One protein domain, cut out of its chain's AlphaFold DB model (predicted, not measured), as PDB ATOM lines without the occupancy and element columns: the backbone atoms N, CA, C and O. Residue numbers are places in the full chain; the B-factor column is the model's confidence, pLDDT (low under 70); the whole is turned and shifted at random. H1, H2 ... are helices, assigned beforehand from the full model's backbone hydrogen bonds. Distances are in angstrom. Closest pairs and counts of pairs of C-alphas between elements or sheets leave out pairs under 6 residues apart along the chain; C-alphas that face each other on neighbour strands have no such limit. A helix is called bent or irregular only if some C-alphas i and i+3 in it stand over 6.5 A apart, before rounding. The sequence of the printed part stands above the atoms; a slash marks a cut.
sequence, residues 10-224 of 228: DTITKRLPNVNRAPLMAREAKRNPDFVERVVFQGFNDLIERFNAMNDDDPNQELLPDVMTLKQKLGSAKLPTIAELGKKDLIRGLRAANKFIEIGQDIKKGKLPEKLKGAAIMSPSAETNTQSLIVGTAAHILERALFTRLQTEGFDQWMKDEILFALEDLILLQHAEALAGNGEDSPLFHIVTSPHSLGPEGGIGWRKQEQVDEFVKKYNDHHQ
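Overview. This is residues 10 to 224 of the 228 residues of an uncharacterized protein of Candidatus Roizmanbacteria bacterium RIFCSPLOWO2_01_FULL_40_42 (UniProt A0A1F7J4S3). A long helix, H7, runs through the middle of this all-helix body, with H5 crossing it on one side and H3 and H8 on the other. H2 and H9 each pack on the first residues of H7, H2 on residues 130 to 134 and H9 on residues 131 to 135, while H1 packs on H2, H6 folds back along the end of H5, and H4 and H10 pack on H8. The printed part has 215 residues with ten named helices, H1 to H10 in order, and no named strand. It is compact, with a radius of gyration of the C-alphas of 17.2 A and spans of 52 by 38 by 37 A.

Arrangement. H1, residues 10 to 14, touches H2, residues 22 to 31; their closest C-alphas, Thr 13 and Ala 26, are 4.9 A apart. H2 touches residues 130 to 134 alone of H7, residues 130 to 152, about perpendicular at 82 degrees, closest at C-alphas 25 and 134, 6.1 A. H3, residues 33 to 53, touches H7 with residues 36 to 40 alone, closest at C-alphas 40 and 135, 5.9 A. H4, residues 65 to 74, touches H8, residues 160 to 179, at a steep tilt of 46 degrees, opposite ways, closest at C-alphas 67 and 166, 4.3 A. H5, residues 87 to 108, and H6, residues 114 to 119, form a helical hairpin at a shallow tilt of 12 degrees, closest at C-alphas 107 and 114, 6.2 A. H5 touches H7 with residues 89 to 97 alone, at a steep tilt of 59 degrees, opposite ways; C-alphas 93 and 145 are closest, 4.0 A. H7 and H8 are the hubs, touching five helices each. H9, residues 189 to 192, touches H7, closest at C-alphas 132 and 191, 5.4 A. H10, residues 209 to 224, touches H8, closest at C-alphas 176 and 216, 5.4 A. Every O i to N i+4 pair is within hydrogen-bond range in H1, H2, H4, H5, H7, H8 and H10; in H3 14 of 17 are, in H6 0 of 2, with 2 of 3 O i to N i+3 pairs, and H9 is too short for one.

Along the chain. H1 begins at C-alpha 10 (4.449, 31.371, -23.752). H3 is 28.6 A long, H5 31.5 A, H7 33.3 A and H8 29.4 A. H6 is irregular, with C-alphas 115 and 118 7.2 A apart. H10, 22.3 A, ends at C-alpha 224 (36.630, 29.021, -58.729).

Size, cuts and confidence. The C-alphas farthest apart, Lys 111 and Gln 224, are 53.1 A apart. The printed part has no cut. The links H3 to H4, H4 to H5 and H9 to H10 are long. Mean pLDDT of the printed part is 73.6; 73 residues are under 70, among them 10 to 33, 114 to 130 and 193 to 208.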
ATOM      1  N   ASP A  10       5.833  31.510 -24.207       46.72
ATOM      2  CA  ASP A  10       4.449  31.371 -23.752       46.72
ATOM      3  C   ASP A  10       3.434  32.284 -24.479       46.72
ATOM      4  O   ASP A  10       2.299  31.880 -24.720       46.72
ATOM      5  N   THR A  11       3.806  33.506 -24.862       52.31
ATOM      6  CA  THR A  11       2.956  34.457 -25.605       52.31
ATOM      7  C   THR A  11       2.781  34.047 -27.067       52.31
ATOM      8  O   THR A  11       1.680  34.187 -27.602       52.31
ATOM      9  N   ILE A  12       3.834  33.521 -27.699       47.88
ATOM     10  CA  ILE A  12       3.787  33.003 -29.075       47.88
ATOM     11  C   ILE A  12       2.979  31.699 -29.105       47.88
ATOM     12  O   ILE A  12       2.079  31.542 -29.924       47.88
ATOM     13  N   THR A  13       3.210  30.801 -28.147       45.28
ATOM     14  CA  THR A  13       2.553  29.485 -28.091       45.28
ATOM     15  C   THR A  13       1.085  29.524 -27.652       45.28
ATOM     16  O   THR A  13       0.277  28.778 -28.201       45.28
ATOM     17  N   LYS A  14       0.682  30.407 -26.721       45.47
ATOM     18  CA  LYS A  14      -0.730  30.548 -26.285       45.47
ATOM     19  C   LYS A  14      -1.643  31.176 -27.342       45.47
ATOM     20  O   LYS A  14      -2.863  31.078 -27.231       45.47
ATOM     21  N   ARG A  15      -1.081  31.850 -28.346       47.03
ATOM     22  CA  ARG A  15      -1.829  32.644 -29.334       47.03
ATOM     23  C   ARG A  15      -1.938  31.988 -30.704       47.03
ATOM     24  O   ARG A  15      -2.368  32.655 -31.634       47.03
ATOM     25  N   LEU A  16      -1.676  30.686 -30.800       49.47
ATOM     26  CA  LEU A  16      -1.939  29.869 -31.989       49.47
ATOM     27  C   LEU A  16      -3.232  29.023 -31.883       49.47
ATOM     28  O   LEU A  16      -3.231  27.908 -32.398       49.47
ATOM     29  N   PRO A  17      -4.340  29.449 -31.229       42.88
ATOM     30  CA  PRO A  17      -5.450  28.551 -30.878       42.88
ATOM     31  C   PRO A  17      -6.133  27.875 -32.078       42.88
ATOM     32  O   PRO A  17      -6.880  26.924 -31.881       42.88
ATOM     33  N   ASN A  18      -5.833  28.310 -33.304       46.94
ATOM     34  CA  ASN A  18      -6.416  27.781 -34.527       46.94
ATOM     35  C   ASN A  18      -5.450  26.946 -35.381       46.94
ATOM     36  O   ASN A  18      -5.893  26.397 -36.376       46.94
ATOM     37  N   VAL A  19      -4.170  26.757 -35.030       52.84
ATOM     38  CA  VAL A  19      -3.293  25.810 -35.755       52.84
ATOM     39  C   VAL A  19      -3.563  24.393 -35.239       52.84
ATOM     40  O   VAL A  19      -3.422  24.149 -34.043       52.84
ATOM     41  N   ASN A  20      -3.882  23.430 -36.120       51.72
ATOM     42  CA  ASN A  20      -4.216  22.034 -35.759       51.72
ATOM     43  C   ASN A  20      -3.188  21.343 -34.824       51.72
ATOM     44  O   ASN A  20      -3.502  20.342 -34.186       51.72
ATOM     45  N   ARG A  21      -1.958  21.870 -34.726       56.53
ATOM     46  CA  ARG A  21      -0.866  21.376 -33.869       56.53
ATOM     47  C   ARG A  21      -0.365  22.380 -32.819       56.53
ATOM     48  O   ARG A  21       0.633  22.100 -32.160       56.53
ATOM     49  N   ALA A  22      -1.045  23.499 -32.582       57.47
ATOM     50  CA  ALA A  22      -0.630  24.480 -31.573       57.47
ATOM     51  C   ALA A  22      -0.396  23.895 -30.166       57.47
ATOM     52  O   ALA A  22       0.615  24.231 -29.551       57.47
ATOM     53  N   PRO A  23      -1.218  22.950 -29.660       58.47
ATOM     54  CA  PRO A  23      -0.937  22.297 -28.380       58.47
ATOM     55  C   PRO A  23       0.323  21.414 -28.384       58.47
ATOM     56  O   PRO A  23       0.891  21.145 -27.327       58.47
ATOM     57  N   LEU A  24       0.747  20.902 -29.543       59.72
ATOM     58  CA  LEU A  24       1.994  20.140 -29.698       59.72
ATOM     59  C   LEU A  24       3.195  21.088 -29.752       59.72
ATOM     60  O   LEU A  24       4.148  20.878 -29.013       59.72
ATOM     61  N   MET A  25       3.100  22.179 -30.515       60.28
ATOM     62  CA  MET A  25       4.123  23.232 -30.565       60.28
ATOM     63  C   MET A  25       4.358  23.865 -29.190       60.28
ATOM     64  O   MET A  25       5.495  24.035 -28.770       60.28
ATOM     65  N   ALA A  26       3.282  24.162 -28.455       60.03
ATOM     66  CA  ALA A  26       3.359  24.714 -27.106       60.03
ATOM     67  C   ALA A  26       4.013  23.749 -26.110       60.03
ATOM     68  O   ALA A  26       4.743  24.177 -25.219       60.03
ATOM     69  N   ARG A  27       3.762  22.441 -26.246       64.88
ATOM     70  CA  ARG A  27       4.419  21.419 -25.421       64.88
ATOM     71  C   ARG A  27       5.895  21.283 -25.766       64.88
ATOM     72  O   ARG A  27       6.703  21.178 -24.853       64.88
ATOM     73  N   GLU A  28       6.234  21.311 -27.045       63.62
ATOM     74  CA  GLU A  28       7.610  21.180 -27.514       63.62
ATOM     75  C   GLU A  28       8.461  22.393 -27.127       63.62
ATOM     76  O   GLU A  28       9.532  22.234 -26.558       63.62
ATOM     77  N   ALA A  29       7.935  23.605 -27.306       64.56
ATOM     78  CA  ALA A  29       8.598  24.837 -26.894       64.56
ATOM     79  C   ALA A  29       8.820  24.916 -25.371       64.56
ATOM     80  O   ALA A  29       9.816  25.465 -24.917       64.56
ATOM     81  N   LYS A  30       7.913  24.333 -24.572       67.81
ATOM     82  CA  LYS A  30       8.089  24.206 -23.114       67.81
ATOM     83  C   LYS A  30       9.100  23.138 -22.715       67.81
ATOM     84  O   LYS A  30       9.729  23.268 -21.673       67.81
ATOM     85  N   ARG A  31       9.209  22.064 -23.498       69.00
ATOM     86  CA  ARG A  31      10.166  20.975 -23.258       69.00
ATOM     87  C   ARG A  31      11.578  21.355 -23.689       69.00
ATOM     88  O   ARG A  31      12.520  20.906 -23.052       69.00
ATOM     89  N   ASN A  32      11.696  22.187 -24.724       69.19
ATOM     90  CA  ASN A  32      12.951  22.568 -25.364       69.19
ATOM     91  C   ASN A  32      13.035  24.099 -25.562       69.19
ATOM     92  O   ASN A  32      13.048  24.565 -26.705       69.19
ATOM     93  N   PRO A  33      13.072  24.904 -24.480       67.31
ATOM     94  CA  PRO A  33      13.146  26.364 -24.588       67.31
ATOM     95  C   PRO A  33      14.414  26.827 -25.321       67.31
ATOM     96  O   PRO A  33      14.332  27.707 -26.176       67.31
ATOM     97  N   ASP A  34      15.545  26.159 -25.080       71.00
ATOM     98  CA  ASP A  34      16.836  26.467 -25.707       71.00
ATOM     99  C   ASP A  34      16.813  26.264 -27.225       71.00
ATOM    100  O   ASP A  34      17.450  27.009 -27.963       71.00
ATOM    101  N   PHE A  35      16.050  25.280 -27.717       71.31
ATOM    102  CA  PHE A  35      15.870  25.078 -29.156       71.31
ATOM    103  C   PHE A  35      15.175  26.284 -29.780       71.31
ATOM    104  O   PHE A  35      15.622  26.783 -30.805       71.31
ATOM    105  N   VAL A  36      14.103  26.779 -29.156       67.31
ATOM    106  CA  VAL A  36      13.388  27.953 -29.662       67.31
ATOM    107  C   VAL A  36      14.278  29.190 -29.575       67.31
ATOM    108  O   VAL A  36      14.383  29.922 -30.548       67.31
ATOM    109  N   GLU A  37      14.965  29.412 -28.456       70.19
ATOM    110  CA  GLU A  37      15.869  30.555 -28.306       70.19
ATOM    111  C   GLU A  37      16.995  30.543 -29.350       70.19
ATOM    112  O   GLU A  37      17.154  31.506 -30.099       70.19
ATOM    113  N   ARG A  38      17.712  29.426 -29.473       71.94
ATOM    114  CA  ARG A  38      18.837  29.292 -30.402       71.94
ATOM    115  C   ARG A  38      18.397  29.301 -31.864       71.94
ATOM    116  O   ARG A  38      18.993  29.981 -32.687       71.94
ATOM    117  N   VAL A  39      17.373  28.533 -32.220       69.38
ATOM    118  CA  VAL A  39      17.013  28.345 -33.631       69.38
ATOM    119  C   VAL A  39      16.160  29.502 -34.140       69.38
ATOM    120  O   VAL A  39      16.379  29.972 -35.246       69.38
ATOM    121  N   VAL A  40      15.210  30.000 -33.345       71.62
ATOM    122  CA  VAL A  40      14.274  31.040 -33.797       71.62
ATOM    123  C   VAL A  40      14.775  32.446 -33.503       71.62
ATOM    124  O   VAL A  40      14.593  33.329 -34.327       71.62
ATOM    125  N   PHE A  41      15.348  32.704 -32.332       74.12
ATOM    126  CA  PHE A  41      15.730  34.075 -31.988       74.12
ATOM    127  C   PHE A  41      17.165  34.373 -32.398       74.12
ATOM    128  O   PHE A  41      17.390  35.356 -33.098       74.12
ATOM    129  N   GLN A  42      18.118  33.518 -32.020       77.12
ATOM    130  CA  GLN A  42      19.516  33.723 -32.394       77.12
ATOM    131  C   GLN A  42      19.707  33.585 -33.908       77.12
ATOM    132  O   GLN A  42      20.148  34.539 -34.532       77.12
ATOM    133  N   GLY A  43      19.254  32.481 -34.515       81.69
ATOM    134  CA  GLY A  43      19.428  32.260 -35.956       81.69
ATOM    135  C   GLY A  43      18.871  33.385 -36.838       81.69
ATOM    136  O   GLY A  43      19.507  33.780 -37.805       81.69
ATOM    137  N   PHE A  44      17.716  33.963 -36.497       81.19
ATOM    138  CA  PHE A  44      17.193  35.109 -37.247       81.19
ATOM    139  C   PHE A  44      17.936  36.417 -36.955       81.19
ATOM    140  O   PHE A  44      18.072  37.229 -37.866       81.19
ATOM    141  N   ASN A  45      18.398  36.648 -35.720       85.12
ATOM    142  CA  ASN A  45      19.249  37.804 -35.433       85.12
ATOM    143  C   ASN A  45      20.543  37.733 -36.245       85.12
ATOM    144  O   ASN A  45      20.869  38.719 -36.891       85.12
ATOM    145  N   ASP A  46      21.197  36.571 -36.298       86.69
ATOM    146  CA  ASP A  46      22.431  36.371 -37.066       86.69
ATOM    147  C   ASP A  46      22.213  36.695 -38.554       86.69
ATOM    148  O   ASP A  46      22.995  37.424 -39.163       86.69
ATOM    149  N   LEU A  47      21.099  36.231 -39.136       88.94
ATOM    150  CA  LEU A  47      20.746  36.539 -40.526       88.94
ATOM    151  C   LEU A  47      20.452  38.026 -40.749       88.94
ATOM    152  O   LEU A  47      20.866  38.585 -41.761       88.94
ATOM    153  N   ILE A  48      19.748  38.685 -39.824       90.25
ATOM    154  CA  ILE A  48      19.448  40.122 -39.921       90.25
ATOM    155  C   ILE A  48      20.721  40.955 -39.759       90.25
ATOM    156  O   ILE A  48      20.920  41.932 -40.479       90.25
ATOM    157  N   GLU A  49      21.596  40.587 -38.828       91.44
ATOM    158  CA  GLU A  49      22.892  41.231 -38.630       91.44
ATOM    159  C   GLU A  49      23.752  41.088 -39.881       91.44
ATOM    160  O   GLU A  49      24.286  42.087 -40.368       91.44
ATOM    161  N   ARG A  50      23.790  39.891 -40.470       90.81
ATOM    162  CA  ARG A  50      24.475  39.633 -41.735       90.81
ATOM    163  C   ARG A  50      23.887  40.441 -42.892       90.81
ATOM    164  O   ARG A  50      24.637  41.117 -43.591       90.81
ATOM    165  N   PHE A  51      22.560  40.456 -43.047       93.06
ATOM    166  CA  PHE A  51      21.875  41.321 -44.012       93.06
ATOM    167  C   PHE A  51      22.320  42.776 -43.836       93.06
ATOM    168  O   PHE A  51      22.710  43.447 -44.786       93.06
ATOM    169  N   ASN A  52      22.290  43.284 -42.606       92.69
ATOM    170  CA  ASN A  52      22.618  44.671 -42.307       92.69
ATOM    171  C   ASN A  52      24.103  45.006 -42.503       92.69
ATOM    172  O   ASN A  52      24.401  46.171 -42.769       92.69
ATOM    173  N   ALA A  53      24.997  44.027 -42.359       91.44
ATOM    174  CA  ALA A  53      26.438  44.167 -42.550       91.44
ATOM    175  C   ALA A  53      26.872  44.083 -44.021       91.44
ATOM    176  O   ALA A  53      27.943  44.585 -44.352       91.44
ATOM    177  N   MET A  54      26.048  43.486 -44.887       90.19
ATOM    178  CA  MET A  54      26.319  43.393 -46.320       90.19
ATOM    179  C   MET A  54      26.362  44.776 -46.972       90.19
ATOM    180  O   MET A  54      25.428  45.572 -46.821       90.19
ATOM    181  N   ASN A  55      27.432  45.035 -47.711       85.25
ATOM    182  CA  ASN A  55      27.691  46.293 -48.398       85.25
ATOM    183  C   ASN A  55      27.762  46.064 -49.915       85.25
ATOM    184  O   ASN A  55      27.822  44.925 -50.372       85.25
ATOM    185  N   ASP A  56      27.785  47.153 -50.686       81.69
ATOM    186  CA  ASP A  56      27.833  47.112 -52.158       81.69
ATOM    187  C   ASP A  56      29.146  46.513 -52.716       81.69
ATOM    188  O   ASP A  56      29.253  46.249 -53.914       81.69
ATOM    189  N   ASP A  57      30.160  46.324 -51.868       84.31
ATOM    190  CA  ASP A  57      31.447  45.697 -52.177       84.31
ATOM    191  C   ASP A  57      31.544  44.230 -51.720       84.31
ATOM    192  O   ASP A  57      32.610  43.628 -51.844       84.31
ATOM    193  N   ASP A  58      30.456  43.638 -51.211       87.94
ATOM    194  CA  ASP A  58      30.433  42.218 -50.854       87.94
ATOM    195  C   ASP A  58      30.610  41.353 -52.120       87.94
ATOM    196  O   ASP A  58      29.823  41.486 -53.068       87.94
ATOM    197  N   PRO A  59      31.614  40.454 -52.164       87.25
ATOM    198  CA  PRO A  59      31.881  39.627 -53.340       87.25
ATOM    199  C   PRO A  59      30.720  38.681 -53.669       87.25
ATOM    200  O   PRO A  59      30.580  38.264 -54.814       87.25
ATOM    201  N   ASN A  60      29.846  38.378 -52.705       90.81
ATOM    202  CA  ASN A  60      28.712  37.477 -52.884       90.81
ATOM    203  C   ASN A  60      27.423  38.183 -53.318       90.81
ATOM    204  O   ASN A  60      26.396  37.518 -53.454       90.81
ATOM    205  N   GLN A  61      27.419  39.503 -53.534       88.56
ATOM    206  CA  GLN A  61      26.180  40.232 -53.840       88.56
ATOM    207  C   GLN A  61      25.452  39.702 -55.088       88.56
ATOM    208  O   GLN A  61      24.222  39.691 -55.134       88.56
ATOM    209  N   GLU A  62      26.198  39.209 -56.083       89.06
ATOM    210  CA  GLU A  62      25.643  38.653 -57.325       89.06
ATOM    211  C   GLU A  62      24.898  37.330 -57.098       89.06
ATOM    212  O   GLU A  62      23.971  36.994 -57.839       89.06
ATOM    213  N   LEU A  63      25.253  36.604 -56.034       91.19
ATOM    214  CA  LEU A  63      24.589  35.372 -55.613       91.19
ATOM    215  C   LEU A  63      23.302  35.646 -54.821       91.19
ATOM    216  O   LEU A  63      22.532  34.716 -54.585       91.19
ATOM    217  N   LEU A  64      23.053  36.898 -54.418       92.88
ATOM    218  CA  LEU A  64      22.012  37.279 -53.460       92.88
ATOM    219  C   LEU A  64      21.012  38.311 -54.024       92.88
ATOM    220  O   LEU A  64      20.826  39.394 -53.454       92.88
ATOM    221  N   PRO A  65      20.327  38.012 -55.141       88.75
ATOM    222  CA  PRO A  65      19.467  38.978 -55.823       88.75
ATOM    223  C   PRO A  65      18.316  39.501 -54.950       88.75
ATOM    224  O   PRO A  65      17.957  40.682 -55.050       88.75
ATOM    225  N   ASP A  66      17.748  38.671 -54.068       88.44
ATOM    226  CA  ASP A  66      16.647  39.092 -53.194       88.44
ATOM    227  C   ASP A  66      17.138  40.004 -52.060       88.44
ATOM    228  O   ASP A  66      16.469  40.982 -51.705       88.44
ATOM    229  N   VAL A  67      18.353  39.760 -51.554       92.00
ATOM    230  CA  VAL A  67      19.019  40.641 -50.581       92.00
ATOM    231  C   VAL A  67      19.260  42.015 -51.191       92.00
ATOM    232  O   VAL A  67      18.884  43.024 -50.587       92.00
ATOM    233  N   MET A  68      19.812  42.064 -52.405       91.00
ATOM    234  CA  MET A  68      20.109  43.326 -53.087       91.00
ATOM    235  C   MET A  68      18.835  44.096 -53.442       91.00
ATOM    236  O   MET A  68      18.757  45.310 -53.235       91.00
ATOM    237  N   THR A  69      17.787  43.391 -53.874       89.19
ATOM    238  CA  THR A  69      16.465  43.986 -54.112       89.19
ATOM    239  C   THR A  69      15.907  44.633 -52.843       89.19
ATOM    240  O   THR A  69      15.399  45.758 -52.878       89.19
ATOM    241  N   LEU A  70      16.006  43.950 -51.701       88.88
ATOM    242  CA  LEU A  70      15.526  44.482 -50.431       88.88
ATOM    243  C   LEU A  70      16.383  45.655 -49.934       88.88
ATOM    244  O   LEU A  70      15.823  46.662 -49.504       88.88
ATOM    245  N   LYS A  71      17.716  45.575 -50.043       90.19
ATOM    246  CA  LYS A  71      18.642  46.680 -49.731       90.19
ATOM    247  C   LYS A  71      18.294  47.939 -50.515       90.19
ATOM    248  O   LYS A  71      18.152  49.007 -49.923       90.19
ATOM    249  N   GLN A  72      18.052  47.809 -51.819       88.81
ATOM    250  CA  GLN A  72      17.663  48.933 -52.668       88.81
ATOM    251  C   GLN A  72      16.355  49.588 -52.197       88.81
ATOM    252  O   GLN A  72      16.252  50.815 -52.168       88.81
ATOM    253  N   LYS A  73      15.357  48.784 -51.806       86.69
ATOM    254  CA  LYS A  73      14.071  49.282 -51.287       86.69
ATOM    255  C   LYS A  73      14.208  49.954 -49.918       86.69
ATOM    256  O   LYS A  73      13.520  50.940 -49.659       86.69
ATOM    257  N   LEU A  74      15.073  49.430 -49.049       86.31
ATOM    258  CA  LEU A  74      15.338  49.995 -47.722       86.31
ATOM    259  C   LEU A  74      16.192  51.269 -47.782       86.31
ATOM    260  O   LEU A  74      16.110  52.114 -46.886       86.31
ATOM    261  N   GLY A  75      17.007  51.426 -48.826       86.06
ATOM    262  CA  GLY A  75      17.960  52.521 -48.940       86.06
ATOM    263  C   GLY A  75      18.966  52.480 -47.789       86.06
ATOM    264  O   GLY A  75      19.665  51.493 -47.595       86.06
ATOM    265  N   SER A  76      19.031  53.551 -46.995       83.81
ATOM    266  CA  SER A  76      19.928  53.631 -45.833       83.81
ATOM    267  C   SER A  76      19.368  52.986 -44.560       83.81
ATOM    268  O   SER A  76      20.049  52.983 -43.532       83.81
ATOM    269  N   ALA A  77      18.114  52.524 -44.573       86.12
ATOM    270  CA  ALA A  77      17.515  51.882 -43.410       86.12
ATOM    271  C   ALA A  77      18.022  50.447 -43.243       86.12
ATOM    272  O   ALA A  77      18.390  49.768 -44.200       86.12
ATOM    273  N   LYS A  78      18.019  49.983 -41.995       87.56
ATOM    274  CA  LYS A  78      18.399  48.620 -41.624       87.56
ATOM    275  C   LYS A  78      17.160  47.818 -41.266       87.56
ATOM    276  O   LYS A  78      16.176  48.376 -40.780       87.56
ATOM    277  N   LEU A  79      17.224  46.505 -41.459       88.56
ATOM    278  CA  LEU A  79      16.234  45.624 -40.856       88.56
ATOM    279  C   LEU A  79      16.436  45.640 -39.334       88.56
ATOM    280  O   LEU A  79      17.566  45.452 -38.883       88.56
ATOM    281  N   PRO A  80      15.384  45.853 -38.529       86.12
ATOM    282  CA  PRO A  80      15.509  45.761 -37.082       86.12
ATOM    283  C   PRO A  80      15.800  44.311 -36.691       86.12
ATOM    284  O   PRO A  80      15.147  43.391 -37.175       86.12
ATOM    285  N   THR A  81      16.754  44.091 -35.798       84.06
ATOM    286  CA  THR A  81      16.966  42.781 -35.173       84.06
ATOM    287  C   THR A  81      15.748  42.397 -34.335       84.06
ATOM    288  O   THR A  81      14.956  43.238 -33.899       84.06
ATOM    289  N   ILE A  82      15.594  41.110 -34.033       78.38
ATOM    290  CA  ILE A  82      14.516  40.653 -33.153       78.38
ATOM    291  C   ILE A  82      14.678  41.232 -31.748       78.38
ATOM    292  O   ILE A  82      13.681  41.505 -31.080       78.38
ATOM    293  N   ALA A  83      15.916  41.450 -31.303       75.19
ATOM    294  CA  ALA A  83      16.196  42.092 -30.023       75.19
ATOM    295  C   ALA A  83      15.677  43.543 -29.958       75.19
ATOM    296  O   ALA A  83      15.295  44.009 -28.883       75.19
ATOM    297  N   GLU A  84      15.617  44.237 -31.095       80.19
ATOM    298  CA  GLU A  84      15.088  45.601 -31.215       80.19
ATOM    299  C   GLU A  84      13.558  45.642 -31.363       80.19
ATOM    300  O   GLU A  84      12.940  46.692 -31.157       80.19
ATOM    301  N   LEU A  85      12.916  44.510 -31.677       77.75
ATOM    302  CA  LEU A  85      11.461  44.427 -31.762       77.75
ATOM    303  C   LEU A  85      10.825  44.527 -30.374       77.75
ATOM    304  O   LEU A  85      10.939  43.643 -29.520       77.75
ATOM    305  N   GLY A  86      10.052  45.590 -30.160       71.06
ATOM    306  CA  GLY A  86       9.313  45.766 -28.922       71.06
ATOM    307  C   GLY A  86       8.193  44.732 -28.773       71.06
ATOM    308  O   GLY A  86       7.610  44.240 -29.743       71.06
ATOM    309  N   LYS A  87       7.763  44.483 -27.528       72.00
ATOM    310  CA  LYS A  87       6.604  43.617 -27.221       72.00
ATOM    311  C   LYS A  87       5.353  43.968 -28.042       72.00
ATOM    312  O   LYS A  87       4.563  43.087 -28.381       72.00
ATOM    313  N   LYS A  88       5.144  45.253 -28.353       75.69
ATOM    314  CA  LYS A  88       4.012  45.716 -29.171       75.69
ATOM    315  C   LYS A  88       4.124  45.262 -30.630       75.69
ATOM    316  O   LYS A  88       3.100  44.867 -31.184       75.69
ATOM    317  N   ASP A  89       5.319  45.273 -31.211       77.12
ATOM    318  CA  ASP A  89       5.563  44.884 -32.606       77.12
ATOM    319  C   ASP A  89       5.351  43.386 -32.782       77.12
ATOM    320  O   ASP A  89       4.592  42.961 -33.646       77.12
ATOM    321  N   LEU A  90       5.874  42.590 -31.850       73.12
ATOM    322  CA  LEU A  90       5.674  41.142 -31.809       73.12
ATOM    323  C   LEU A  90       4.197  40.764 -31.631       73.12
ATOM    324  O   LEU A  90       3.688  39.866 -32.299       73.12
ATOM    325  N   ILE A  91       3.458  41.481 -30.775       74.69
ATOM    326  CA  ILE A  91       2.007  41.286 -30.627       74.69
ATOM    327  C   ILE A  91       1.258  41.636 -31.918       74.69
ATOM    328  O   ILE A  91       0.280  40.958 -32.249       74.69
ATOM    329  N   ARG A  92       1.663  42.698 -32.620       75.69
ATOM    330  CA  ARG A  92       1.054  43.103 -33.894       75.69
ATOM    331  C   ARG A  92       1.362  42.093 -34.997       75.69
ATOM    332  O   ARG A  92       0.417  41.640 -35.636       75.69
ATOM    333  N   GLY A  93       2.620  41.679 -35.134       75.94
ATOM    334  CA  GLY A  93       3.052  40.638 -36.066       75.94
ATOM    335  C   GLY A  93       2.281  39.338 -35.850       75.94
ATOM    336  O   GLY A  93       1.702  38.794 -36.783       75.94
ATOM    337  N   LEU A  94       2.125  38.920 -34.594       74.44
ATOM    338  CA  LEU A  94       1.332  37.750 -34.220       74.44
ATOM    339  C   LEU A  94      -0.157  37.877 -34.571       74.44
ATOM    340  O   LEU A  94      -0.755  36.932 -35.079       74.44
ATOM    341  N   ARG A  95      -0.777  39.040 -34.333       74.56
ATOM    342  CA  ARG A  95      -2.175  39.279 -34.740       74.56
ATOM    343  C   ARG A  95      -2.335  39.244 -36.259       74.56
ATOM    344  O   ARG A  95      -3.312  38.678 -36.742       74.56
ATOM    345  N   ALA A  96      -1.392  39.838 -36.989       74.19
ATOM    346  CA  ALA A  96      -1.386  39.820 -38.445       74.19
ATOM    347  C   ALA A  96      -1.236  38.386 -38.968       74.19
ATOM    348  O   ALA A  96      -2.053  37.947 -39.774       74.19
ATOM    349  N   ALA A  97      -0.267  37.630 -38.445       72.69
ATOM    350  CA  ALA A  97      -0.036  36.239 -38.813       72.69
ATOM    351  C   ALA A  97      -1.272  35.362 -38.554       72.69
ATOM    352  O   ALA A  97      -1.710  34.646 -39.451       72.69
ATOM    353  N   ASN A  98      -1.905  35.477 -37.380       71.81
ATOM    354  CA  ASN A  98      -3.099  34.696 -37.040       71.81
ATOM    355  C   ASN A  98      -4.244  34.876 -38.039       71.81
ATOM    356  O   ASN A  98      -4.827  33.886 -38.473       71.81
ATOM    357  N   LYS A  99      -4.531  36.119 -38.449       69.75
ATOM    358  CA  LYS A  99      -5.577  36.401 -39.443       69.75
ATOM    359  C   LYS A  99      -5.321  35.646 -40.750       69.75
ATOM    360  O   LYS A  99      -6.239  35.096 -41.349       69.75
ATOM    361  N   PHE A 100      -4.073  35.621 -41.201       66.62
ATOM    362  CA  PHE A 100      -3.704  34.984 -42.459       66.62
ATOM    363  C   PHE A 100      -3.627  33.454 -42.361       66.62
ATOM    364  O   PHE A 100      -3.944  32.770 -43.333       66.62
ATOM    365  N   ILE A 101      -3.270  32.918 -41.190       70.06
ATOM    366  CA  ILE A 101      -3.354  31.483 -40.886       70.06
ATOM    367  C   ILE A 101      -4.816  31.017 -40.926       70.06
ATOM    368  O   ILE A 101      -5.119  29.988 -41.527       70.06
ATOM    369  N   GLU A 102      -5.733  31.777 -40.323       70.69
ATOM    370  CA  GLU A 102      -7.172  31.475 -40.331       70.69
ATOM    371  C   GLU A 102      -7.733  31.448 -41.756       70.69
ATOM    372  O   GLU A 102      -8.386  30.477 -42.139       70.69
ATOM    373  N   ILE A 103      -7.388  32.448 -42.577       69.00
ATOM    374  CA  ILE A 103      -7.767  32.492 -43.998       69.00
ATOM    375  C   ILE A 103      -7.262  31.246 -44.739       69.00
ATOM    376  O   ILE A 103      -8.032  30.615 -45.463       69.00
ATOM    377  N   GLY A 104      -6.000  30.852 -44.536       67.31
ATOM    378  CA  GLY A 104      -5.437  29.653 -45.163       67.31
ATOM    379  C   GLY A 104      -6.188  28.374 -44.791       67.31
ATOM    380  O   GLY A 104      -6.428  27.516 -45.644       67.31
ATOM    381  N   GLN A 105      -6.630  28.251 -43.540       68.69
ATOM    382  CA  GLN A 105      -7.429  27.105 -43.110       68.69
ATOM    383  C   GLN A 105      -8.841  27.094 -43.673       68.69
ATOM    384  O   GLN A 105      -9.362  26.025 -43.995       68.69
ATOM    385  N   ASP A 106      -9.477  28.254 -43.759       70.31
ATOM    386  CA  ASP A 106     -10.817  28.351 -44.315       70.31
ATOM    387  C   ASP A 106     -10.815  28.069 -45.823       70.31
ATOM    388  O   ASP A 106     -11.730  27.402 -46.305       70.31
ATOM    389  N   ILE A 107      -9.757  28.447 -46.553       67.06
ATOM    390  CA  ILE A 107      -9.547  28.015 -47.946       67.06
ATOM    391  C   ILE A 107      -9.423  26.484 -48.021       67.06
ATOM    392  O   ILE A 107     -10.178  25.859 -48.761       67.06
ATOM    393  N   LYS A 108      -8.564  25.858 -47.197       67.12
ATOM    394  CA  LYS A 108      -8.391  24.384 -47.163       67.12
ATOM    395  C   LYS A 108      -9.681  23.626 -46.833       67.12
ATOM    396  O   LYS A 108      -9.890  22.509 -47.289       67.12
ATOM    397  N   LYS A 109     -10.566  24.223 -46.033       70.62
ATOM    398  CA  LYS A 109     -11.875  23.649 -45.676       70.62
ATOM    399  C   LYS A 109     -12.959  23.919 -46.730       70.62
ATOM    400  O   LYS A 109     -14.117  23.596 -46.480       70.62
ATOM    401  N   GLY A 110     -12.623  24.558 -47.854       73.56
ATOM    402  CA  GLY A 110     -13.582  24.973 -48.883       73.56
ATOM    403  C   GLY A 110     -14.551  26.072 -48.428       73.56
ATOM    404  O   GLY A 110     -15.572  26.298 -49.069       73.56
ATOM    405  N   LYS A 111     -14.262  26.747 -47.308       74.25
ATOM    406  CA  LYS A 111     -15.101  27.816 -46.742       74.25
ATOM    407  C   LYS A 111     -14.841  29.174 -47.384       74.25
ATOM    408  O   LYS A 111     -15.696  30.051 -47.297       74.25
ATOM    409  N   LEU A 112     -13.678  29.359 -48.009       69.06
ATOM    410  CA  LEU A 112     -13.323  30.573 -48.739       69.06
ATOM    411  C   LEU A 112     -12.934  30.255 -50.186       69.06
ATOM    412  O   LEU A 112     -12.369  29.192 -50.441       69.06
ATOM    413  N   PRO A 113     -13.190  31.172 -51.141       70.50
ATOM    414  CA  PRO A 113     -12.806  30.956 -52.528       70.50
ATOM    415  C   PRO A 113     -11.280  30.985 -52.702       70.50
ATOM    416  O   PRO A 113     -10.600  31.849 -52.148       70.50
ATOM    417  N   GLU A 114     -10.760  30.113 -53.565       66.88
ATOM    418  CA  GLU A 114      -9.321  29.921 -53.799       66.88
ATOM    419  C   GLU A 114      -8.596  31.182 -54.311       66.88
ATOM    420  O   GLU A 114      -7.410  31.371 -54.068       66.88
ATOM    421  N   LYS A 115      -9.323  32.136 -54.910       69.88
ATOM    422  CA  LYS A 115      -8.790  33.461 -55.295       69.88
ATOM    423  C   LYS A 115      -8.220  34.278 -54.121       69.88
ATOM    424  O   LYS A 115      -7.498  35.241 -54.351       69.88
ATOM    425  N   LEU A 116      -8.545  33.925 -52.874       60.75
ATOM    426  CA  LEU A 116      -7.987  34.545 -51.666       60.75
ATOM    427  C   LEU A 116      -6.667  33.902 -51.207       60.75
ATOM    428  O   LEU A 116      -6.118  34.323 -50.191       60.75
ATOM    429  N   LYS A 117      -6.126  32.925 -51.949       60.81
ATOM    430  CA  LYS A 117      -4.869  32.229 -51.627       60.81
ATOM    431  C   LYS A 117      -3.679  33.181 -51.470       60.81
ATOM    432  O   LYS A 117      -2.877  32.983 -50.569       60.81
ATOM    433  N   GLY A 118      -3.616  34.267 -52.249       53.84
ATOM    434  CA  GLY A 118      -2.569  35.294 -52.109       53.84
ATOM    435  C   GLY A 118      -2.625  36.091 -50.797       53.84
ATOM    436  O   GLY A 118      -1.644  36.719 -50.408       53.84
ATOM    437  N   ALA A 119      -3.756  36.050 -50.089       55.00
ATOM    438  CA  ALA A 119      -3.927  36.656 -48.775       55.00
ATOM    439  C   ALA A 119      -3.776  35.638 -47.633       55.00
ATOM    440  O   ALA A 119      -4.013  36.001 -46.493       55.00
ATOM    441  N   ALA A 120      -3.431  34.377 -47.890       57.28
ATOM    442  CA  ALA A 120      -3.259  33.374 -46.846       57.28
ATOM    443  C   ALA A 120      -1.788  33.238 -46.439       57.28
ATOM    444  O   ALA A 120      -0.891  33.324 -47.274       57.28
ATOM    445  N   ILE A 121      -1.542  32.932 -45.163       53.38
ATOM    446  CA  ILE A 121      -0.341  32.180 -44.797       53.38
ATOM    447  C   ILE A 121      -0.738  30.725 -44.990       53.38
ATOM    448  O   ILE A 121      -1.615  30.214 -44.288       53.38
ATOM    449  N   MET A 122      -0.127  30.063 -45.970       51.38
ATOM    450  CA  MET A 122      -0.338  28.636 -46.172       51.38
ATOM    451  C   MET A 122       0.347  27.906 -45.017       51.38
ATOM    452  O   MET A 122       1.550  27.661 -45.034       51.38
ATOM    453  N   SER A 123      -0.416  27.632 -43.957       45.56
ATOM    454  CA  SER A 123       0.092  26.909 -42.796       45.56
ATOM    455  C   SER A 123       0.629  25.547 -43.245       45.56
ATOM    456  O   SER A 123      -0.079  24.890 -44.028       45.56
ATOM    457  N   PRO A 124       1.772  25.085 -42.699       46.88
ATOM    458  CA  PRO A 124       2.332  23.781 -43.019       46.88
ATOM    459  C   PRO A 124       1.286  22.684 -43.012       46.88
ATOM    460  O   PRO A 124       0.412  22.647 -42.137       46.88
ATOM    461  N   SER A 125       1.337  21.833 -44.037       41.91
ATOM    462  CA  SER A 125       0.463  20.674 -44.127       41.91
ATOM    463  C   SER A 125       0.699  19.756 -42.923       41.91
ATOM    464  O   SER A 125       1.711  19.826 -42.223       41.91
ATOM    465  N   ALA A 126      -0.264  18.879 -42.649       39.72
ATOM    466  CA  ALA A 126      -0.203  17.954 -41.520       39.72
ATOM    467  C   ALA A 126       0.991  16.972 -41.570       39.72
ATOM    468  O   ALA A 126       1.193  16.236 -40.609       39.72
ATOM    469  N   GLU A 127       1.776  16.963 -42.648       45.94
ATOM    470  CA  GLU A 127       2.909  16.060 -42.877       45.94
ATOM    471  C   GLU A 127       4.261  16.638 -42.420       45.94
ATOM    472  O   GLU A 127       5.236  15.903 -42.314       45.94
ATOM    473  N   THR A 128       4.338  17.929 -42.077       56.25
ATOM    474  CA  THR A 128       5.592  18.563 -41.638       56.25
ATOM    475  C   THR A 128       5.969  18.148 -40.202       56.25
ATOM    476  O   THR A 128       5.096  17.978 -39.342       56.25
ATOM    477  N   ASN A 129       7.264  17.987 -39.902       65.00
ATOM    478  CA  ASN A 129       7.739  17.690 -38.544       65.00
ATOM    479  C   ASN A 129       7.457  18.864 -37.564       65.00
ATOM    480  O   ASN A 129       7.237  20.008 -37.972       65.00
ATOM    481  N   THR A 130       7.425  18.593 -36.254       68.75
ATOM    482  CA  THR A 130       7.053  19.594 -35.228       68.75
ATOM    483  C   THR A 130       8.028  20.776 -35.151       68.75
ATOM    484  O   THR A 130       7.590  21.897 -34.895       68.75
ATOM    485  N   GLN A 131       9.324  20.556 -35.390       70.38
ATOM    486  CA  GLN A 131      10.357  21.595 -35.316       70.38
ATOM    487  C   GLN A 131      10.216  22.612 -36.454       70.38
ATOM    488  O   GLN A 131      10.154  23.812 -36.193       70.38
ATOM    489  N   SER A 132      10.047  22.144 -37.691       68.94
ATOM    490  CA  SER A 132       9.788  22.993 -38.858       68.94
ATOM    491  C   SER A 132       8.504  23.798 -38.717       68.94
ATOM    492  O   SER A 132       8.455  24.969 -39.088       68.94
ATOM    493  N   LEU A 133       7.471  23.212 -38.106       68.75
ATOM    494  CA  LEU A 133       6.241  23.939 -37.812       68.75
ATOM    495  C   LEU A 133       6.471  25.082 -36.806       68.75
ATOM    496  O   LEU A 133       5.920  26.168 -36.992       68.75
ATOM    497  N   ILE A 134       7.265  24.858 -35.753       70.06
ATOM    498  CA  ILE A 134       7.600  25.883 -34.748       70.06
ATOM    499  C   ILE A 134       8.396  27.016 -35.382       70.06
ATOM    500  O   ILE A 134       7.986  28.171 -35.277       70.06
ATOM    501  N   VAL A 135       9.489  26.676 -36.064       70.25
ATOM    502  CA  VAL A 135      10.386  27.657 -36.678       70.25
ATOM    503  C   VAL A 135       9.664  28.456 -37.740       70.25
ATOM    504  O   VAL A 135       9.702  29.675 -37.697       70.25
ATOM    505  N   GLY A 136       8.927  27.808 -38.634       70.94
ATOM    506  CA  GLY A 136       8.234  28.529 -39.685       70.94
ATOM    507  C   GLY A 136       7.057  29.377 -39.196       70.94
ATOM    508  O   GLY A 136       6.812  30.461 -39.718       70.94
ATOM    509  N   THR A 137       6.346  28.944 -38.149       70.25
ATOM    510  CA  THR A 137       5.333  29.806 -37.518       70.25
ATOM    511  C   THR A 137       5.985  31.031 -36.889       70.25
ATOM    512  O   THR A 137       5.476  32.143 -37.026       70.25
ATOM    513  N   ALA A 138       7.110  30.840 -36.202       72.06
ATOM    514  CA  ALA A 138       7.833  31.946 -35.608       72.06
ATOM    515  C   ALA A 138       8.427  32.876 -36.670       72.06
ATOM    516  O   ALA A 138       8.284  34.084 -36.535       72.06
ATOM    517  N   ALA A 139       8.971  32.330 -37.755       73.81
ATOM    518  CA  ALA A 139       9.458  33.081 -38.900       73.81
ATOM    519  C   ALA A 139       8.385  34.008 -39.466       73.81
ATOM    520  O   ALA A 139       8.621  35.200 -39.591       73.81
ATOM    521  N   HIS A 140       7.171  33.501 -39.698       73.31
ATOM    522  CA  HIS A 140       6.060  34.338 -40.149       73.31
ATOM    523  C   HIS A 140       5.677  35.415 -39.131       73.31
ATOM    524  O   HIS A 140       5.361  36.540 -39.503       73.31
ATOM    525  N   ILE A 141       5.681  35.109 -37.832       74.38
ATOM    526  CA  ILE A 141       5.406  36.125 -36.805       74.38
ATOM    527  C   ILE A 141       6.477  37.219 -36.834       74.38
ATOM    528  O   ILE A 141       6.134  38.400 -36.749       74.38
ATOM    529  N   LEU A 142       7.745  36.824 -36.950       76.31
ATOM    530  CA  LEU A 142       8.899  37.713 -36.976       76.31
ATOM    531  C   LEU A 142       8.904  38.558 -38.248       76.31
ATOM    532  O   LEU A 142       8.889  39.772 -38.132       76.31
ATOM    533  N   GLU A 143       8.773  37.956 -39.429       78.50
ATOM    534  CA  GLU A 143       8.559  38.623 -40.722       78.50
ATOM    535  C   GLU A 143       7.475  39.707 -40.612       78.50
ATOM    536  O   GLU A 143       7.689  40.865 -40.970       78.50
ATOM    537  N   ARG A 144       6.315  39.379 -40.025       78.31
ATOM    538  CA  ARG A 144       5.224  40.352 -39.849       78.31
ATOM    539  C   ARG A 144       5.520  41.419 -38.807       78.31
ATOM    540  O   ARG A 144       5.023  42.537 -38.949       78.31
ATOM    541  N   ALA A 145       6.289  41.109 -37.772       80.75
ATOM    542  CA  ALA A 145       6.725  42.089 -36.784       80.75
ATOM    543  C   ALA A 145       7.759  43.061 -37.381       80.75
ATOM    544  O   ALA A 145       7.584  44.269 -37.234       80.75
ATOM    545  N   LEU A 146       8.748  42.548 -38.124       83.62
ATOM    546  CA  LEU A 146       9.731  43.321 -38.890       83.62
ATOM    547  C   LEU A 146       9.025  44.248 -39.878       83.62
ATOM    548  O   LEU A 146       9.222  45.457 -39.853       83.62
ATOM    549  N   PHE A 147       8.109  43.702 -40.676       79.62
ATOM    550  CA  PHE A 147       7.310  44.481 -41.611       79.62
ATOM    551  C   PHE A 147       6.479  45.565 -40.916       79.62
ATOM    552  O   PHE A 147       6.480  46.714 -41.343       79.62
ATOM    553  N   THR A 148       5.797  45.232 -39.813       77.81
ATOM    554  CA  THR A 148       5.027  46.222 -39.038       77.81
ATOM    555  C   THR A 148       5.925  47.359 -38.560       77.81
ATOM    556  O   THR A 148       5.511  48.518 -38.576       77.81
ATOM    557  N   ARG A 149       7.147  47.036 -38.130       82.31
ATOM    558  CA  ARG A 149       8.123  48.027 -37.693       82.31
ATOM    559  C   ARG A 149       8.580  48.909 -38.858       82.31
ATOM    560  O   ARG A 149       8.530  50.128 -38.736       82.31
ATOM    561  N   LEU A 150       8.893  48.325 -40.008       81.06
ATOM    562  CA  LEU A 150       9.272  49.071 -41.212       81.06
ATOM    563  C   LEU A 150       8.137  49.983 -41.706       81.06
ATOM    564  O   LEU A 150       8.374  51.135 -42.052       81.06
ATOM    565  N   GLN A 151       6.877  49.550 -41.631       78.56
ATOM    566  CA  GLN A 151       5.741  50.429 -41.936       78.56
ATOM    567  C   GLN A 151       5.686  51.662 -41.027       78.56
ATOM    568  O   GLN A 151       5.334  52.750 -41.481       78.56
ATOM    569  N   THR A 152       6.047  51.528 -39.743       77.38
ATOM    570  CA  THR A 152       6.131  52.695 -38.844       77.38
ATOM    571  C   THR A 152       7.270  53.649 -39.197       77.38
ATOM    572  O   THR A 152       7.234  54.805 -38.783       77.38
ATOM    573  N   GLU A 153       8.234  53.189 -39.986       79.25
ATOM    574  CA  GLU A 153       9.370  53.961 -40.489       79.25
ATOM    575  C   GLU A 153       9.118  54.502 -41.910       79.25
ATOM    576  O   GLU A 153       9.998  55.114 -42.506       79.25
ATOM    577  N   GLY A 154       7.892  54.350 -42.429       76.81
ATOM    578  CA  GLY A 154       7.461  54.914 -43.710       76.81
ATOM    579  C   GLY A 154       7.625  53.981 -44.910       76.81
ATOM    580  O   GLY A 154       7.415  54.425 -46.036       76.81
ATOM    581  N   PHE A 155       7.967  52.708 -44.690       75.31
ATOM    582  CA  PHE A 155       8.123  51.729 -45.765       75.31
ATOM    583  C   PHE A 155       6.793  51.113 -46.215       75.31
ATOM    584  O   PHE A 155       5.854  50.927 -45.435       75.31
ATOM    585  N   ASP A 156       6.735  50.781 -47.504       65.19
ATOM    586  CA  ASP A 156       5.524  50.341 -48.187       65.19
ATOM    587  C   ASP A 156       5.069  48.923 -47.812       65.19
ATOM    588  O   ASP A 156       5.812  48.085 -47.306       65.19
ATOM    589  N   GLN A 157       3.806  48.628 -48.127       57.38
ATOM    590  CA  GLN A 157       3.142  47.372 -47.768       57.38
ATOM    591  C   GLN A 157       3.630  46.105 -48.516       57.38
ATOM    592  O   GLN A 157       3.185  44.999 -48.205       57.38
ATOM    593  N   TRP A 158       4.549  46.258 -49.473       60.22
ATOM    594  CA  TRP A 158       4.983  45.236 -50.436       60.22
ATOM    595  C   TRP A 158       6.434  44.777 -50.209       60.22
ATOM    596  O   TRP A 158       7.186  44.669 -51.167       60.22
ATOM    597  N   MET A 159       6.858  44.600 -48.950       67.44
ATOM    598  CA  MET A 159       8.224  44.139 -48.621       67.44
ATOM    599  C   MET A 159       8.269  42.798 -47.872       67.44
ATOM    600  O   MET A 159       9.330  42.362 -47.440       67.44
ATOM    601  N   LYS A 160       7.116  42.163 -47.632       70.00
ATOM    602  CA  LYS A 160       7.034  40.966 -46.778       70.00
ATOM    603  C   LYS A 160       7.736  39.752 -47.401       70.00
ATOM    604  O   LYS A 160       8.466  39.053 -46.708       70.00
ATOM    605  N   ASP A 161       7.504  39.521 -48.693       71.31
ATOM    606  CA  ASP A 161       8.004  38.335 -49.389       71.31
ATOM    607  C   ASP A 161       9.490  38.549 -49.700       71.31
ATOM    608  O   ASP A 161      10.287  37.631 -49.598       71.31
ATOM    609  N   GLU A 162       9.888  39.798 -49.933       78.31
ATOM    610  CA  GLU A 162      11.272  40.220 -50.106       78.31
ATOM    611  C   GLU A 162      12.110  40.034 -48.839       78.31
ATOM    612  O   GLU A 162      13.235  39.560 -48.932       78.31
ATOM    613  N   ILE A 163      11.576  40.357 -47.651       82.44
ATOM    614  CA  ILE A 163      12.264  40.065 -46.378       82.44
ATOM    615  C   ILE A 163      12.490  38.562 -46.240       82.44
ATOM    616  O   ILE A 163      13.577  38.138 -45.860       82.44
ATOM    617  N   LEU A 164      11.476  37.759 -46.553       79.00
ATOM    618  CA  LEU A 164      11.571  36.311 -46.453       79.00
ATOM    619  C   LEU A 164      12.625  35.745 -47.412       79.00
ATOM    620  O   LEU A 164      13.523  35.029 -46.976       79.00
ATOM    621  N   PHE A 165      12.547  36.107 -48.693       81.44
ATOM    622  CA  PHE A 165      13.460  35.602 -49.714       81.44
ATOM    623  C   PHE A 165      14.899  36.084 -49.506       81.44
ATOM    624  O   PHE A 165      15.825  35.291 -49.649       81.44
ATOM    625  N   ALA A 166      15.100  37.323 -49.049       87.44
ATOM    626  CA  ALA A 166      16.425  37.810 -48.673       87.44
ATOM    627  C   ALA A 166      17.035  36.990 -47.521       87.44
ATOM    628  O   ALA A 166      18.208  36.627 -47.568       87.44
ATOM    629  N   LEU A 167      16.249  36.668 -46.486       86.38
ATOM    630  CA  LEU A 167      16.726  35.832 -45.379       86.38
ATOM    631  C   LEU A 167      17.005  34.388 -45.830       86.38
ATOM    632  O   LEU A 167      17.928  33.765 -45.314       86.38
ATOM    633  N   GLU A 168      16.247  33.858 -46.791       83.44
ATOM    634  CA  GLU A 168      16.505  32.545 -47.396       83.44
ATOM    635  C   GLU A 168      17.822  32.493 -48.162       83.44
ATOM    636  O   GLU A 168      18.601  31.562 -47.957       83.44
ATOM    637  N   ASP A 169      18.081  33.482 -49.016       89.50
ATOM    638  CA  ASP A 169      19.324  33.565 -49.783       89.50
ATOM    639  C   ASP A 169      20.541  33.646 -48.840       89.50
ATOM    640  O   ASP A 169      21.549  32.979 -49.066       89.50
ATOM    641  N   LEU A 170      20.426  34.362 -47.714       91.38
ATOM    642  CA  LEU A 170      21.477  34.412 -46.689       91.38
ATOM    643  C   LEU A 170      21.701  33.071 -45.976       91.38
ATOM    644  O   LEU A 170      22.844  32.736 -45.662       91.38
ATOM    645  N   ILE A 171      20.643  32.290 -45.734       89.25
ATOM    646  CA  ILE A 171      20.772  30.927 -45.192       89.25
ATOM    647  C   ILE A 171      21.508  30.026 -46.190       89.25
ATOM    648  O   ILE A 171      22.361  29.240 -45.779       89.25
ATOM    649  N   LEU A 172      21.193  30.130 -47.486       89.38
ATOM    650  CA  LEU A 172      21.860  29.353 -48.534       89.38
ATOM    651  C   LEU A 172      23.334  29.736 -48.677       89.38
ATOM    652  O   LEU A 172      24.173  28.846 -48.805       89.38
ATOM    653  N   LEU A 173      23.660  31.029 -48.598       92.88
ATOM    654  CA  LEU A 173      25.045  31.487 -48.615       92.88
ATOM    655  C   LEU A 173      25.829  30.958 -47.418       92.88
ATOM    656  O   LEU A 173      26.887  30.369 -47.607       92.88
ATOM    657  N   GLN A 174      25.287  31.092 -46.204       91.06
ATOM    658  CA  GLN A 174      25.941  30.569 -45.004       91.06
ATOM    659  C   GLN A 174      26.204  29.060 -45.109       91.06
ATOM    660  O   GLN A 174      27.255  28.574 -44.696       91.06
ATOM    661  N   HIS A 175      25.265  28.319 -45.698       91.25
ATOM    662  CA  HIS A 175      25.447  26.900 -45.952       91.25
ATOM    663  C   HIS A 175      26.559  26.618 -46.972       91.25
ATOM    664  O   HIS A 175      27.417  25.768 -46.733       91.25
ATOM    665  N   ALA A 176      26.566  27.330 -48.101       92.12
ATOM    666  CA  ALA A 176      27.577  27.162 -49.142       92.12
ATOM    667  C   ALA A 176      28.991  27.488 -48.623       92.12
ATOM    668  O   ALA A 176      29.928  26.724 -48.857       92.12
ATOM    669  N   GLU A 177      29.131  28.551 -47.831       91.88
ATOM    670  CA  GLU A 177      30.380  28.901 -47.149       91.88
ATOM    671  C   GLU A 177      30.830  27.811 -46.178       91.88
ATOM    672  O   GLU A 177      32.006  27.446 -46.165       91.88
ATOM    673  N   ALA A 178      29.910  27.251 -45.389       91.88
ATOM    674  CA  ALA A 178      30.226  26.162 -44.472       91.88
ATOM    675  C   ALA A 178      30.730  24.914 -45.220       91.88
ATOM    676  O   ALA A 178      31.701  24.292 -44.788       91.88
ATOM    677  N   LEU A 179      30.135  24.577 -46.373       90.75
ATOM    678  CA  LEU A 179      30.617  23.491 -47.239       90.75
ATOM    679  C   LEU A 179      32.009  23.769 -47.819       90.75
ATOM    680  O   LEU A 179      32.798  22.837 -47.975       90.75
ATOM    681  N   ALA A 180      32.323  25.034 -48.102       90.38
ATOM    682  CA  ALA A 180      33.647  25.474 -48.532       90.38
ATOM    683  C   ALA A 180      34.669  25.579 -47.379       90.38
ATOM    684  O   ALA A 180      35.844  25.839 -47.622       90.38
ATOM    685  N   GLY A 181      34.252  25.352 -46.127       90.56
ATOM    686  CA  GLY A 181      35.110  25.445 -44.941       90.56
ATOM    687  C   GLY A 181      35.261  26.858 -44.364       90.56
ATOM    688  O   GLY A 181      36.110  27.068 -43.499       90.56
ATOM    689  N   ASN A 182      34.429  27.808 -44.798       88.38
ATOM    690  CA  ASN A 182      34.499  29.233 -44.456       88.38
ATOM    691  C   ASN A 182      33.544  29.664 -43.326       88.38
ATOM    692  O   ASN A 182      33.238  30.847 -43.190       88.38
ATOM    693  N   GLY A 183      33.068  28.745 -42.485       85.81
ATOM    694  CA  GLY A 183      32.185  29.095 -41.372       85.81
ATOM    695  C   GLY A 183      31.394  27.919 -40.817       85.81
ATOM    696  O   GLY A 183      31.700  26.758 -41.084       85.81
ATOM    697  N   GLU A 184      30.366  28.242 -40.033       85.44
ATOM    698  CA  GLU A 184      29.399  27.275 -39.512       85.44
ATOM    699  C   GLU A 184      28.074  27.376 -40.271       85.44
ATOM    700  O   GLU A 184      27.604  28.476 -40.583       85.44
ATOM    701  N   ASP A 185      27.457  26.220 -40.529       82.88
ATOM    702  CA  ASP A 185      26.148  26.147 -41.174       82.88
ATOM    703  C   ASP A 185      25.073  26.835 -40.322       82.88
ATOM    704  O   ASP A 185      25.132  26.860 -39.087       82.88
ATOM    705  N   SER A 186      24.053  27.378 -40.982       83.56
ATOM    706  CA  SER A 186      22.966  28.050 -40.284       83.56
ATOM    707  C   SER A 186      22.188  27.048 -39.420       83.56
ATOM    708  O   SER A 186      21.746  26.011 -39.925       83.56
ATOM    709  N   PRO A 187      21.869  27.367 -38.149       77.25
ATOM    710  CA  PRO A 187      21.002  26.517 -37.328       77.25
ATOM    711  C   PRO A 187      19.581  26.380 -37.906       77.25
ATOM    712  O   PRO A 187      18.816  25.513 -37.476       77.25
ATOM    713  N   LEU A 188      19.218  27.235 -38.870       79.25
ATOM    714  CA  LEU A 188      17.954  27.206 -39.600       79.25
ATOM    715  C   LEU A 188      18.009  26.330 -40.863       79.25
ATOM    716  O   LEU A 188      16.947  25.951 -41.359       79.25
ATOM    717  N   PHE A 189      19.197  25.972 -41.365       80.31
ATOM    718  CA  PHE A 189      19.376  25.371 -42.689       80.31
ATOM    719  C   PHE A 189      18.551  24.094 -42.879       80.31
ATOM    720  O   PHE A 189      17.634  24.070 -43.700       80.31
ATOM    721  N   HIS A 190      18.784  23.066 -42.056       74.12
ATOM    722  CA  HIS A 190      18.070  21.781 -42.135       74.12
ATOM    723  C   HIS A 190      16.547  21.902 -42.001       74.12
ATOM    724  O   HIS A 190      15.803  20.999 -42.387       74.12
ATOM    725  N   ILE A 191      16.074  22.996 -41.407       72.81
ATOM    726  CA  ILE A 191      14.656  23.259 -41.192       72.81
ATOM    727  C   ILE A 191      14.044  23.934 -42.423       72.81
ATOM    728  O   ILE A 191      12.922  23.590 -42.797       72.81
ATOM    729  N   VAL A 192      14.785  24.845 -43.061       71.06
ATOM    730  CA  VAL A 192      14.383  25.584 -44.269       71.06
ATOM    731  C   VAL A 192      14.471  24.730 -45.534       71.06
ATOM    732  O   VAL A 192      13.621  24.875 -46.413       71.06
ATOM    733  N   THR A 193      15.437  23.813 -45.620       67.81
ATOM    734  CA  THR A 193      15.643  22.918 -46.779       67.81
ATOM    735  C   THR A 193      14.940  21.570 -46.647       67.81
ATOM    736  O   THR A 193      14.991  20.731 -47.545       67.81
ATOM    737  N   SER A 194      14.247  21.346 -45.530       62.06
ATOM    738  CA  SER A 194      13.533  20.099 -45.292       62.06
ATOM    739  C   SER A 194      12.442  19.876 -46.360       62.06
ATOM    740  O   SER A 194      11.587  20.749 -46.533       62.06
ATOM    741  N   PRO A 195      12.391  18.713 -47.043       50.81
ATOM    742  CA  PRO A 195      11.523  18.455 -48.208       50.81
ATOM    743  C   PRO A 195      10.013  18.341 -47.897       50.81
ATOM    744  O   PRO A 195       9.233  17.813 -48.687       50.81
ATOM    745  N   HIS A 196       9.556  18.832 -46.747       49.72
ATOM    746  CA  HIS A 196       8.206  18.625 -46.211       49.72
ATOM    747  C   HIS A 196       7.158  19.651 -46.687       49.72
ATOM    748  O   HIS A 196       6.083  19.775 -46.093       49.72
ATOM    749  N   SER A 197       7.466  20.383 -47.753       42.59
ATOM    750  CA  SER A 197       6.692  21.499 -48.308       42.59
ATOM    751  C   SER A 197       6.213  21.285 -49.746       42.59
ATOM    752  O   SER A 197       5.539  22.149 -50.305       42.59
ATOM    753  N   LEU A 198       6.519  20.129 -50.345       39.94
ATOM    754  CA  LEU A 198       6.338  19.821 -51.770       39.94
ATOM    755  C   LEU A 198       4.877  19.564 -52.203       39.94
ATOM    756  O   LEU A 198       4.616  18.749 -53.084       39.94
ATOM    757  N   GLY A 199       3.909  20.263 -51.608       42.69
ATOM    758  CA  GLY A 199       2.508  20.233 -52.024       42.69
ATOM    759  C   GLY A 199       2.048  21.570 -52.627       42.69
ATOM    760  O   GLY A 199       2.472  22.628 -52.159       42.69
ATOM    761  N   PRO A 200       1.097  21.571 -53.585       37.16
ATOM    762  CA  PRO A 200       0.499  22.789 -54.161       37.16
ATOM    763  C   PRO A 200      -0.275  23.657 -53.143       37.16
ATOM    764  O   PRO A 200      -0.756  24.746 -53.475       37.16
ATOM    765  N   GLU A 201      -0.394  23.193 -51.895       40.88
ATOM    766  CA  GLU A 201      -1.104  23.847 -50.795       40.88
ATOM    767  C   GLU A 201      -0.213  24.350 -49.646       40.88
ATOM    768  O   GLU A 201      -0.727  24.631 -48.561       40.88
ATOM    769  N   GLY A 202       1.093  24.501 -49.883       37.56
ATOM    770  CA  GLY A 202       2.008  25.260 -49.030       37.56
ATOM    771  C   GLY A 202       2.256  24.672 -47.634       37.56
ATOM    772  O   GLY A 202       1.356  24.462 -46.817       37.56
ATOM    773  N   GLY A 203       3.533  24.448 -47.351       36.22
ATOM    774  CA  GLY A 203       4.053  24.208 -46.018       36.22
ATOM    775  C   GLY A 203       5.537  24.510 -45.941       36.22
ATOM    776  O   GLY A 203       6.133  24.822 -46.960       36.22
ATOM    777  N   ILE A 204       6.103  24.523 -44.735       46.72
ATOM    778  CA  ILE A 204       7.410  25.141 -44.479       46.72
ATOM    779  C   ILE A 204       8.549  24.170 -44.796       46.72
ATOM    780  O   ILE A 204       8.530  23.010 -44.383       46.72
ATOM    781  N   GLY A 205       9.482  24.725 -45.564       53.31
ATOM    782  CA  GLY A 205      10.429  24.116 -46.485       53.31
ATOM    783  C   GLY A 205      10.415  25.027 -47.720       53.31
ATOM    784  O   GLY A 205       9.599  24.839 -48.620       53.31
ATOM    785  N   TRP A 206      11.154  26.131 -47.705       63.84
ATOM    786  CA  TRP A 206      10.947  27.204 -48.695       63.84
ATOM    787  C   TRP A 206      11.743  27.005 -49.984       63.84
ATOM    788  O   TRP A 206      11.381  27.538 -51.031       63.84
ATOM    789  N   ARG A 207      12.772  26.158 -49.927       68.44
ATOM    790  CA  ARG A 207      13.622  25.814 -51.063       68.44
ATOM    791  C   ARG A 207      13.614  24.304 -51.278       68.44
ATOM    792  O   ARG A 207      13.669  23.523 -50.329       68.44
ATOM    793  N   LYS A 208      13.525  23.890 -52.540       69.56
ATOM    794  CA  LYS A 208      13.722  22.500 -52.964       69.56
ATOM    795  C   LYS A 208      15.206  22.157 -52.931       69.56
ATOM    796  O   LYS A 208      16.027  23.037 -53.168       69.56
ATOM    797  N   GLN A 209      15.535  20.875 -52.768       74.62
ATOM    798  CA  GLN A 209      16.920  20.400 -52.861       74.62
ATOM    799  C   GLN A 209      17.594  20.861 -54.163       74.62
ATOM    800  O   GLN A 209      18.692  21.386 -54.115       74.62
ATOM    801  N   GLU A 210      16.893  20.792 -55.298       78.94
ATOM    802  CA  GLU A 210      17.401  21.281 -56.590       78.94
ATOM    803  C   GLU A 210      17.810  22.767 -56.553       78.94
ATOM    804  O   GLU A 210      18.804  23.141 -57.163       78.94
ATOM    805  N   GLN A 211      17.075  23.611 -55.818       81.38
ATOM    806  CA  GLN A 211      17.398  25.036 -55.670       81.38
ATOM    807  C   GLN A 211      18.602  25.252 -54.748       81.38
ATOM    808  O   GLN A 211      19.367  26.190 -54.952       81.38
ATOM    809  N   VAL A 212      18.767  24.391 -53.738       84.06
ATOM    810  CA  VAL A 212      19.950  24.383 -52.866       84.06
ATOM    811  C   VAL A 212      21.178  23.975 -53.676       84.06
ATOM    812  O   VAL A 212      22.173  24.691 -53.671       84.06
ATOM    813  N   ASP A 213      21.084  22.873 -54.419       84.69
ATOM    814  CA  ASP A 213      22.169  22.353 -55.254       84.69
ATOM    815  C   ASP A 213      22.571  23.374 -56.330       84.69
ATOM    816  O   ASP A 213      23.759  23.592 -56.570       84.69
ATOM    817  N   GLU A 214      21.593  24.042 -56.951       90.12
ATOM    818  CA  GLU A 214      21.840  25.115 -57.916       90.12
ATOM    819  C   GLU A 214      22.564  26.306 -57.273       90.12
ATOM    820  O   GLU A 214      23.515  26.823 -57.860       90.12
ATOM    821  N   PHE A 215      22.150  26.733 -56.076       91.06
ATOM    822  CA  PHE A 215      22.811  27.824 -55.358       91.06
ATOM    823  C   PHE A 215      24.253  27.459 -54.990       91.06
ATOM    824  O   PHE A 215      25.169  28.221 -55.285       91.06
ATOM    825  N   VAL A 216      24.476  26.277 -54.402       91.06
ATOM    826  CA  VAL A 216      25.818  25.799 -54.023       91.06
ATOM    827  C   VAL A 216      26.719  25.688 -55.248       91.06
ATOM    828  O   VAL A 216      27.886  26.070 -55.193       91.06
ATOM    829  N   LYS A 217      26.185  25.211 -56.377       93.19
ATOM    830  CA  LYS A 217      26.929  25.193 -57.634       93.19
ATOM    831  C   LYS A 217      27.329  26.607 -58.067       93.19
ATOM    832  O   LYS A 217      28.502  26.818 -58.335       93.19
ATOM    833  N   LYS A 218      26.392  27.562 -58.095       93.88
ATOM    834  CA  LYS A 218      26.690  28.962 -58.452       93.88
ATOM    835  C   LYS A 218      27.743  29.572 -57.537       93.88
ATOM    836  O   LYS A 218      28.647  30.226 -58.031       93.88
ATOM    837  N   TYR A 219      27.653  29.319 -56.232       94.31
ATOM    838  CA  TYR A 219      28.662  29.751 -55.271       94.31
ATOM    839  C   TYR A 219      30.042  29.173 -55.610       94.31
ATOM    840  O   TYR A 219      31.014  29.916 -55.669       94.31
ATOM    841  N   ASN A 220      30.136  27.868 -55.877       92.44
ATOM    842  CA  ASN A 220      31.410  27.239 -56.229       92.44
ATOM    843  C   ASN A 220      31.973  27.770 -57.551       92.44
ATOM    844  O   ASN A 220      33.167  28.030 -57.623       92.44
ATOM    845  N   ASP A 221      31.131  27.937 -58.572       92.62
ATOM    846  CA  ASP A 221      31.538  28.490 -59.868       92.62
ATOM    847  C   ASP A 221      32.061  29.935 -59.688       92.62
ATOM    848  O   ASP A 221      33.128  30.266 -60.193       92.62
ATOM    849  N   HIS A 222      31.375  30.754 -58.877       90.81
ATOM    850  CA  HIS A 222      31.753  32.143 -58.558       90.81
ATOM    851  C   HIS A 222      33.127  32.268 -57.889       90.81
ATOM    852  O   HIS A 222      33.866  33.199 -58.179       90.81
ATOM    853  N   HIS A 223      33.489  31.319 -57.024       87.06
ATOM    854  CA  HIS A 223      34.755  31.358 -56.278       87.06
ATOM    855  C   HIS A 223      35.877  30.523 -56.919       87.06
ATOM    856  O   HIS A 223      37.022  30.617 -56.492       87.06
ATOM    857  N   GLN A 224      35.592  29.711 -57.944       78.50
ATOM    858  CA  GLN A 224      36.630  29.021 -58.729       78.50
ATOM    859  C   GLN A 224      37.344  29.962 -59.708       78.50
ATOM    860  O   GLN A 224      38.525  29.760 -60.004       78.50
TER     861      GLN A 224